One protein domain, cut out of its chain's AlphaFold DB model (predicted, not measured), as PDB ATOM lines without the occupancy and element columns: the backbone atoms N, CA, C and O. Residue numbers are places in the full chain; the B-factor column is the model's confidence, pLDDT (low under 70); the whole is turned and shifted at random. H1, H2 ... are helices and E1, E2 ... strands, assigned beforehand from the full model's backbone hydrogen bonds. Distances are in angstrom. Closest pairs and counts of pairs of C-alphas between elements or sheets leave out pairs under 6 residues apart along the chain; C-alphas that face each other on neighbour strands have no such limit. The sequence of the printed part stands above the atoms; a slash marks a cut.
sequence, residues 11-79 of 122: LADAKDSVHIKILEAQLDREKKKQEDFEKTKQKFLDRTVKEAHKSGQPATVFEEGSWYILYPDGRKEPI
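This is residues 11 to 79 of the 122 residues of an uncharacterized protein of Meyerozyma sp. JA9 (UniProt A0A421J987). One long helix, H1, has a small three-stranded sheet folded back beneath its far end; residues 11 to 40 stick out as a bare arm, while residues 41 to 53 pack over one face of the sheet E1 E2 E3. The printed part has 69 residues, with one named helix followed by three named strands, H1 E1 E2 E3. The antiparallel sheet has the order E1 - E2 - E3, and the class is mixed, helices and strands. The whole is extended, with a radius of gyration of the C-alphas of 20.1 A, and spans 67 by 20 by 12 A.

H1, residues 11 to 55, has every O i to N i+4 pair within hydrogen-bond range. E1, residues 59 to 63, E2, residues 66 to 70, and E3, residues 76 to 79, form a meander, each strand the antiparallel neighbour of the one before. H1 is on this sheet at a height over the sheet of 11.8 A, in two layers, a helix on one face of a sheet. It lies over E1 and only just over E2, where 3 of its C-alphas fall, and runs along the strands, at 4 degrees to E1 on the local plane. The closest C-alphas of H1 and E1 are those of Ala 52 and Ala 59, 5.9 A apart; those of H1 and E2 are Val 49 and Leu 70, 6.8 A apart. In the hairpin E1 and E2, N 61 and O 68 are 2.8 A apart, within hydrogen-bond range. In the hairpin E2 and E3, N 69 and O 77 are 2.8 A apart, also within range.

H1 is 65.8 A long, from C-alpha 11 at (387.174, 314.407, 345.370) to C-alpha 55 at (338.512, 335.164, 306.301). E1 measures 12.5 A, E2 12.6 A and E3 9.5 A, ending at C-alpha 79 at (349.131, 346.853, 319.517).

The C-alphas farthest apart, those of Leu 11 and Gly 56, are 66.7 A apart. The printed part has no cut, and its three links are tight. Mean pLDDT of the printed part is 77.2; residues 34, 52 and 53 are under 70.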
ATOM      1  N   LEU A  11     388.563 314.146 344.991       77.69
ATOM      2  CA  LEU A  11     387.174 314.407 345.370       77.69
ATOM      3  C   LEU A  11     386.712 315.806 344.936       77.69
ATOM      4  O   LEU A  11     385.542 315.963 344.593       77.69
ATOM      5  N   ALA A  12     387.600 316.801 344.957       78.44
ATOM      6  CA  ALA A  12     387.315 318.141 344.449       78.44
ATOM      7  C   ALA A  12     387.092 318.113 342.928       78.44
ATOM      8  O   ALA A  12     386.041 318.545 342.463       78.44
ATOM      9  N   ASP A  13     387.993 317.464 342.187       79.62
ATOM     10  CA  ASP A  13     387.903 317.298 340.729       79.62
ATOM     11  C   ASP A  13     386.604 316.580 340.304       79.62
ATOM     12  O   ASP A  13     385.888 316.986 339.385       79.62
ATOM     13  N   ALA A  14     386.226 315.527 341.042       76.44
ATOM     14  CA  ALA A  14     384.978 314.810 340.799       76.44
ATOM     15  C   ALA A  14     383.735 315.683 341.050       76.44
ATOM     16  O   ALA A  14     382.749 315.569 340.319       76.44
ATOM     17  N   LYS A  15     383.759 316.551 342.070       74.50
ATOM     18  CA  LYS A  15     382.643 317.463 342.369       74.50
ATOM     19  C   LYS A  15     382.491 318.547 341.308       74.50
ATOM     20  O   LYS A  15     381.353 318.818 340.917       74.50
ATOM     21  N   ASP A  16     383.598 319.103 340.827       76.81
ATOM     22  CA  ASP A  16     383.594 320.111 339.766       76.81
ATOM     23  C   ASP A  16     383.112 319.506 338.444       76.81
ATOM     24  O   ASP A  16     382.217 320.056 337.805       76.81
ATOM     25  N   SER A  17     383.578 318.302 338.087       82.56
ATOM     26  CA  SER A  17     383.097 317.582 336.898       82.56
ATOM     27  C   SER A  17     381.588 317.305 336.937       82.56
ATOM     28  O   SER A  17     380.893 317.444 335.927       82.56
ATOM     29  N   VAL A  18     381.056 316.930 338.104       81.75
ATOM     30  CA  VAL A  18     379.616 316.700 338.283       81.75
ATOM     31  C   VAL A  18     378.832 318.010 338.191       81.75
ATOM     32  O   VAL A  18     377.794 318.035 337.531       81.75
ATOM     33  N   HIS A  19     379.325 319.097 338.789       77.62
ATOM     34  CA  HIS A  19     378.693 320.415 338.676       77.62
ATOM     35  C   HIS A  19     378.631 320.897 337.227       77.62
ATOM     36  O   HIS A  19     377.565 321.312 336.778       77.62
ATOM     37  N   ILE A  20     379.736 320.782 336.486       84.88
ATOM     38  CA  ILE A  20     379.805 321.171 335.073       84.88
ATOM     39  C   ILE A  20     378.781 320.377 334.251       84.88
ATOM     40  O   ILE A  20     377.978 320.973 333.539       84.88
ATOM     41  N   LYS A  21     378.704 319.052 334.427       82.56
ATOM     42  CA  LYS A  21     377.712 318.214 333.725       82.56
ATOM     43  C   LYS A  21     376.266 318.562 334.073       82.56
ATOM     44  O   LYS A  21     375.391 318.484 333.215       82.56
ATOM     45  N   ILE A  22     375.988 318.908 335.330       88.00
ATOM     46  CA  ILE A  22     374.644 319.320 335.753       88.00
ATOM     47  C   ILE A  22     374.273 320.662 335.112       88.00
ATOM     48  O   ILE A  22     373.145 320.808 334.647       88.00
ATOM     49  N   LEU A  23     375.214 321.607 335.051       82.31
ATOM     50  CA  LEU A  23     375.032 322.904 334.394       82.31
ATOM     51  C   LEU A  23     374.795 322.745 332.886       82.31
ATOM     52  O   LEU A  23     373.841 323.313 332.357       82.31
ATOM     53  N   GLU A  24     375.591 321.920 332.203       81.31
ATOM     54  CA  GLU A  24     375.401 321.597 330.781       81.31
ATOM     55  C   GLU A  24     374.029 320.956 330.528       81.31
ATOM     56  O   GLU A  24     373.284 321.396 329.654       81.31
ATOM     57  N   ALA A  25     373.628 319.987 331.357       85.44
ATOM     58  CA  ALA A  25     372.324 319.339 331.236       85.44
ATOM     59  C   ALA A  25     371.146 320.294 331.499       85.44
ATOM     60  O   ALA A  25     370.065 320.107 330.937       85.44
ATOM     61  N   GLN A  26     371.315 321.300 332.363       81.00
ATOM     62  CA  GLN A  26     370.317 322.355 332.549       81.00
ATOM     63  C   GLN A  26     370.231 323.249 331.314       81.00
ATOM     64  O   GLN A  26     369.127 323.478 330.821       81.00
ATOM     65  N   LEU A  27     371.375 323.667 330.770       80.12
ATOM     66  CA  LEU A  27     371.437 324.491 329.567       80.12
ATOM     67  C   LEU A  27     370.799 323.783 328.358       80.12
ATOM     68  O   LEU A  27     370.024 324.396 327.628       80.12
ATOM     69  N   ASP A  28     371.052 322.486 328.174       79.69
ATOM     70  CA  ASP A  28     370.431 321.692 327.107       79.69
ATOM     71  C   ASP A  28     368.916 321.538 327.299       79.69
ATOM     72  O   ASP A  28     368.149 321.594 326.335       79.69
ATOM     73  N   ARG A  29     368.450 321.381 328.546       81.94
ATOM     74  CA  ARG A  29     367.012 321.341 328.856       81.94
ATOM     75  C   ARG A  29     366.332 322.676 328.578       81.94
ATOM     76  O   ARG A  29     365.207 322.665 328.083       81.94
ATOM     77  N   GLU A  30     366.970 323.797 328.901       76.81
ATOM     78  CA  GLU A  30     366.429 325.128 328.611       76.81
ATOM     79  C   GLU A  30     366.393 325.408 327.112       76.81
ATOM     80  O   GLU A  30     365.336 325.770 326.598       76.81
ATOM     81  N   LYS A  31     367.483 325.128 326.387       75.12
ATOM     82  CA  LYS A  31     367.525 325.255 324.923       75.12
ATOM     83  C   LYS A  31     366.443 324.419 324.249       75.12
ATOM     84  O   LYS A  31     365.723 324.923 323.393       75.12
ATOM     85  N   LYS A  32     366.275 323.163 324.674       74.94
ATOM     86  CA  LYS A  32     365.240 322.278 324.125       74.94
ATOM     87  C   LYS A  32     363.827 322.794 324.415       74.94
ATOM     88  O   LYS A  32     362.986 322.798 323.524       74.94
ATOM     89  N   LYS A  33     363.569 323.275 325.638       73.69
ATOM     90  CA  LYS A  33     362.283 323.907 325.981       73.69
ATOM     91  C   LYS A  33     362.010 325.146 325.129       73.69
ATOM     92  O   LYS A  33     360.871 325.345 324.717       73.69
ATOM     93  N   GLN A  34     363.030 325.960 324.870       69.06
ATOM     94  CA  GLN A  34     362.910 327.161 324.051       69.06
ATOM     95  C   GLN A  34     362.628 326.814 322.582       69.06
ATOM     96  O   GLN A  34     361.725 327.392 321.986       69.06
ATOM     97  N   GLU A  35     363.308 325.807 322.032       72.88
ATOM     98  CA  GLU A  35     363.075 325.316 320.668       72.88
ATOM     99  C   GLU A  35     361.652 324.753 320.488       72.88
ATOM    100  O   GLU A  35     360.970 325.057 319.505       72.88
ATOM    101  N   ASP A  36     361.171 323.954 321.443       74.88
ATOM    102  CA  ASP A  36     359.814 323.401 321.408       74.88
ATOM    103  C   ASP A  36     358.745 324.504 321.538       74.88
ATOM    104  O   ASP A  36     357.706 324.463 320.862       74.88
ATOM    105  N   PHE A  37     359.007 325.521 322.366       73.50
ATOM    106  CA  PHE A  37     358.140 326.688 322.508       73.50
ATOM    107  C   PHE A  37     358.086 327.515 321.219       73.50
ATOM    108  O   PHE A  37     356.992 327.820 320.741       73.50
ATOM    109  N   GLU A  38     359.231 327.803 320.595       76.00
ATOM    110  CA  GLU A  38     359.293 328.526 319.319       76.00
ATOM    111  C   GLU A  38     358.579 327.776 318.195       76.00
ATOM    112  O   GLU A  38     357.763 328.364 317.485       76.00
ATOM    113  N   LYS A  39     358.798 326.461 318.063       75.19
ATOM    114  CA  LYS A  39     358.090 325.640 317.066       75.19
ATOM    115  C   LYS A  39     356.581 325.682 317.265       75.19
ATOM    116  O   LYS A  39     355.822 325.745 316.295       75.19
ATOM    117  N   THR A  40     356.131 325.631 318.515       75.69
ATOM    118  CA  THR A  40     354.704 325.687 318.845       75.69
ATOM    119  C   THR A  40     354.125 327.061 318.521       75.69
ATOM    120  O   THR A  40     353.089 327.146 317.861       75.69
ATOM    121  N   LYS A  41     354.831 328.132 318.894       74.69
ATOM    122  CA  LYS A  41     354.484 329.520 318.576       74.69
ATOM    123  C   LYS A  41     354.372 329.724 317.066       74.69
ATOM    124  O   LYS A  41     353.342 330.189 316.582       74.69
ATOM    125  N   GLN A  42     355.365 329.276 316.304       75.00
ATOM    126  CA  GLN A  42     355.385 329.409 314.850       75.00
ATOM    127  C   GLN A  42     354.232 328.652 314.176       75.00
ATOM    128  O   GLN A  42     353.609 329.185 313.260       75.00
ATOM    129  N   LYS A  43     353.879 327.457 314.671       77.50
ATOM    130  CA  LYS A  43     352.703 326.708 314.195       77.50
ATOM    131  C   LYS A  43     351.383 327.422 314.487       77.50
ATOM    132  O   LYS A  43     350.502 327.418 313.630       77.50
ATOM    133  N   PHE A  44     351.231 328.012 315.673       75.75
ATOM    134  CA  PHE A  44     350.039 328.794 316.017       75.75
ATOM    135  C   PHE A  44     349.901 330.011 315.108       75.75
ATOM    136  O   PHE A  44     348.855 330.203 314.500       75.75
ATOM    137  N   LEU A  45     350.985 330.765 314.947       72.06
ATOM    138  CA  LEU A  45     351.039 331.937 314.084       72.06
ATOM    139  C   LEU A  45     350.706 331.604 312.633       72.06
ATOM    140  O   LEU A  45     349.858 332.261 312.045       72.06
ATOM    141  N   ASP A  46     351.316 330.562 312.071       76.69
ATOM    142  CA  ASP A  46     351.038 330.123 310.700       76.69
ATOM    143  C   ASP A  46     349.570 329.691 310.531       76.69
ATOM    144  O   ASP A  46     348.920 330.010 309.533       76.69
ATOM    145  N   ARG A  47     348.989 329.030 311.542       78.06
ATOM    146  CA  ARG A  47     347.564 328.679 311.532       78.06
ATOM    147  C   ARG A  47     346.671 329.920 311.559       78.06
ATOM    148  O   ARG A  47     345.742 329.989 310.760       78.06
ATOM    149  N   THR A  48     346.968 330.897 312.414       73.00
ATOM    150  CA  THR A  48     346.209 332.151 312.482       73.00
ATOM    151  C   THR A  48     346.360 332.971 311.201       73.00
ATOM    152  O   THR A  48     345.366 333.501 310.724       73.00
ATOM    153  N   VAL A  49     347.552 333.031 310.588       70.44
ATOM    154  CA  VAL A  49     347.747 333.709 309.289       70.44
ATOM    155  C   VAL A  49     346.885 333.043 308.225       70.44
ATOM    156  O   VAL A  49     346.159 333.722 307.508       70.44
ATOM    157  N   LYS A  50     346.919 331.708 308.132       74.00
ATOM    158  CA  LYS A  50     346.093 330.956 307.175       74.00
ATOM    159  C   LYS A  50     344.601 331.190 307.388       74.00
ATOM    160  O   LYS A  50     343.845 331.198 306.422       74.00
ATOM    161  N   GLU A  51     344.171 331.348 308.631       72.81
ATOM    162  CA  GLU A  51     342.777 331.611 308.978       72.81
ATOM    163  C   GLU A  51     342.368 333.056 308.660       72.81
ATOM    164  O   GLU A  51     341.348 333.254 308.003       72.81
ATOM    165  N   ALA A  52     343.205 334.041 308.992       68.00
ATOM    166  CA  ALA A  52     343.027 335.450 308.628       68.00
ATOM    167  C   ALA A  52     343.024 335.659 307.105       68.00
ATOM    168  O   ALA A  52     342.195 336.383 306.560       68.00
ATOM    169  N   HIS A  53     343.902 334.961 306.384       67.56
ATOM    170  CA  HIS A  53     343.948 334.996 304.924       67.56
ATOM    171  C   HIS A  53     342.700 334.358 304.292       67.56
ATOM    172  O   HIS A  53     342.261 334.778 303.224       67.56
ATOM    173  N   LYS A  54     342.103 333.338 304.926       74.38
ATOM    174  CA  LYS A  54     340.841 332.738 304.458       74.38
ATOM    175  C   LYS A  54     339.630 333.615 304.758       74.38
ATOM    176  O   LYS A  54     338.710 333.653 303.948       74.38
ATOM    177  N   SER A  55     339.611 334.277 305.912       75.62
ATOM    178  CA  SER A  55     338.512 335.164 306.301       75.62
ATOM    179  C   SER A  55     338.596 336.536 305.628       75.62
ATOM    180  O   SER A  55     337.589 337.237 305.558       75.62
ATOM    181  N   GLY A  56     339.782 336.931 305.143       70.38
ATOM    182  CA  GLY A  56     340.056 338.279 304.642       70.38
ATOM    183  C   GLY A  56     340.011 339.347 305.739       70.38
ATOM    184  O   GLY A  56     340.013 340.537 305.434       70.38
ATOM    185  N   GLN A  57     339.944 338.936 307.008       74.06
ATOM    186  CA  GLN A  57     339.802 339.813 308.164       74.06
ATOM    187  C   GLN A  57     341.069 339.742 309.024       74.06
ATOM    188  O   GLN A  57     341.625 338.654 309.205       74.06
ATOM    189  N   PRO A  58     341.534 340.876 309.570       76.62
ATOM    190  CA  PRO A  58     342.649 340.880 310.504       76.62
ATOM    191  C   PRO A  58     342.280 340.121 311.787       76.62
ATOM    192  O   PRO A  58     341.155 340.214 312.279       76.62
ATOM    193  N   ALA A  59     343.233 339.372 312.338       75.94
ATOM    194  CA  ALA A  59     343.065 338.603 313.566       75.94
ATOM    195  C   ALA A  59     343.912 339.196 314.693       75.94
ATOM    196  O   ALA A  59     345.096 339.467 314.511       75.94
ATOM    197  N   THR A  60     343.330 339.357 315.879       80.44
ATOM    198  CA  THR A  60     344.077 339.797 317.060       80.44
ATOM    199  C   THR A  60     344.651 338.584 317.782       80.44
ATOM    200  O   THR A  60     343.916 337.672 318.158       80.44
ATOM    201  N   VAL A  61     345.963 338.569 317.999       78.81
ATOM    202  CA  VAL A  61     346.675 337.508 318.720       78.81
ATOM    203  C   VAL A  61     347.409 338.072 319.923       78.81
ATOM    204  O   VAL A  61     347.880 339.206 319.905       78.81
ATOM    205  N   PHE A  62     347.497 337.276 320.981       76.50
ATOM    206  CA  PHE A  62     348.251 337.616 322.180       76.50
ATOM    207  C   PHE A  62     349.520 336.772 322.232       76.50
ATOM    208  O   PHE A  62     349.454 335.542 322.201       76.50
ATOM    209  N   GLU A  63     350.673 337.428 322.294       76.25
ATOM    210  CA  GLU A  63     351.985 336.797 322.196       76.25
ATOM    211  C   GLU A  63     352.953 337.483 323.170       76.25
ATOM    212  O   GLU A  63     353.066 338.705 323.182       76.25
ATOM    213  N   GLU A  64     353.633 336.710 324.026       72.88
ATOM    214  CA  GLU A  64     354.663 337.224 324.957       72.88
ATOM    215  C   GLU A  64     354.219 338.423 325.820       72.88
ATOM    216  O   GLU A  64     354.994 339.330 326.110       72.88
ATOM    217  N   GLY A  65     352.954 338.444 326.250       76.38
ATOM    218  CA  GLY A  65     352.430 339.529 327.084       76.38
ATOM    219  C   GLY A  65     351.960 340.765 326.310       76.38
ATOM    220  O   GLY A  65     351.505 341.718 326.938       76.38
ATOM    221  N   SER A  66     352.039 340.758 324.976       80.12
ATOM    222  CA  SER A  66     351.611 341.858 324.108       80.12
ATOM    223  C   SER A  66     350.541 341.412 323.112       80.12
ATOM    224  O   SER A  66     350.512 340.267 322.662       80.12
ATOM    225  N   TRP A  67     349.644 342.330 322.762       82.62
ATOM    226  CA  TRP A  67     348.647 342.109 321.720       82.62
ATOM    227  C   TRP A  67     349.219 342.498 320.356       82.62
ATOM    228  O   TRP A  67     349.919 343.499 320.235       82.62
ATOM    229  N   TYR A  68     348.897 341.728 319.322       83.44
ATOM    230  CA  TYR A  68     349.303 341.974 317.944       83.44
ATOM    231  C   TYR A  68     348.106 341.827 317.008       83.44
ATOM    232  O   TYR A  68     347.263 340.949 317.194       83.44
ATOM    233  N   ILE A  69     348.060 342.661 315.973       83.62
ATOM    234  CA  ILE A  69     347.155 342.513 314.836       83.62
ATOM    235  C   ILE A  69     347.899 341.749 313.749       83.62
ATOM    236  O   ILE A  69     348.987 342.135 313.316       83.62
ATOM    237  N   LEU A  70     347.301 340.649 313.316       83.56
ATOM    238  CA  LEU A  70     347.767 339.812 312.232       83.56
ATOM    239  C   LEU A  70     346.892 340.070 311.010       83.56
ATOM    240  O   LEU A  70     345.718 339.697 310.980       83.56
ATOM    241  N   TYR A  71     347.460 340.720 310.006       80.62
ATOM    242  CA  TYR A  71     346.758 341.014 308.764       80.62
ATOM    243  C   TYR A  71     346.731 339.790 307.838       80.62
ATOM    244  O   TYR A  71     347.626 338.939 307.916       80.62
ATOM    245  N   PRO A  72     345.753 339.706 306.918       72.31
ATOM    246  CA  PRO A  72     345.694 338.647 305.907       72.31
ATOM    247  C   PRO A  72     346.960 338.572 305.037       72.31
ATOM    248  O   PRO A  72     347.345 337.484 304.626       72.31
ATOM    249  N   ASP A  73     347.675 339.689 304.857       71.69
ATOM    250  CA  ASP A  73     348.961 339.760 304.141       71.69
ATOM    251  C   ASP A  73     350.141 339.132 304.917       71.69
ATOM    252  O   ASP A  73     351.296 339.223 304.501       71.69
ATOM    253  N   GLY A  74     349.883 338.554 306.095       70.38
ATOM    254  CA  GLY A  74     350.895 337.974 306.981       70.38
ATOM    255  C   GLY A  74     351.700 339.005 307.778       70.38
ATOM    256  O   GLY A  74     352.571 338.630 308.566       70.38
ATOM    257  N   ARG A  75     351.412 340.303 307.611       78.44
ATOM    258  CA  ARG A  75     352.017 341.373 308.412       78.44
ATOM    259  C   ARG A  75     351.531 341.288 309.857       78.44
ATOM    260  O   ARG A  75     350.343 341.094 310.109       78.44
ATOM    261  N   LYS A  76     352.463 341.466 310.792       81.38
ATOM    262  CA  LYS A  76     352.205 341.562 312.230       81.38
ATOM    263  C   LYS A  76     352.457 342.980 312.690       81.38
ATOM    264  O   LYS A  76     353.541 343.506 312.452       81.38
ATOM    265  N   GLU A  77     351.492 343.554 313.385       81.44
ATOM    266  CA  GLU A  77     351.609 344.883 313.965       81.44
ATOM    267  C   GLU A  77     351.352 344.807 315.474       81.44
ATOM    268  O   GLU A  77     350.296 344.322 315.883       81.44
ATOM    269  N   PRO A  78     352.309 345.213 316.327       81.88
ATOM    270  CA  PRO A  78     352.091 345.257 317.764       81.88
ATOM    271  C   PRO A  78     351.045 346.318 318.097       81.88
ATOM    272  O   PRO A  78     351.193 347.489 317.752       81.88
ATOM    273  N   ILE A  79     350.017 345.918 318.838       79.56
ATOM    274  CA  ILE A  79     349.131 346.853 319.517       79.56
ATOM    275  C   ILE A  79     349.917 347.311 320.738       79.56
ATOM    276  O   ILE A  79     349.895 346.667 321.791       79.56
TER     277      ILE A  79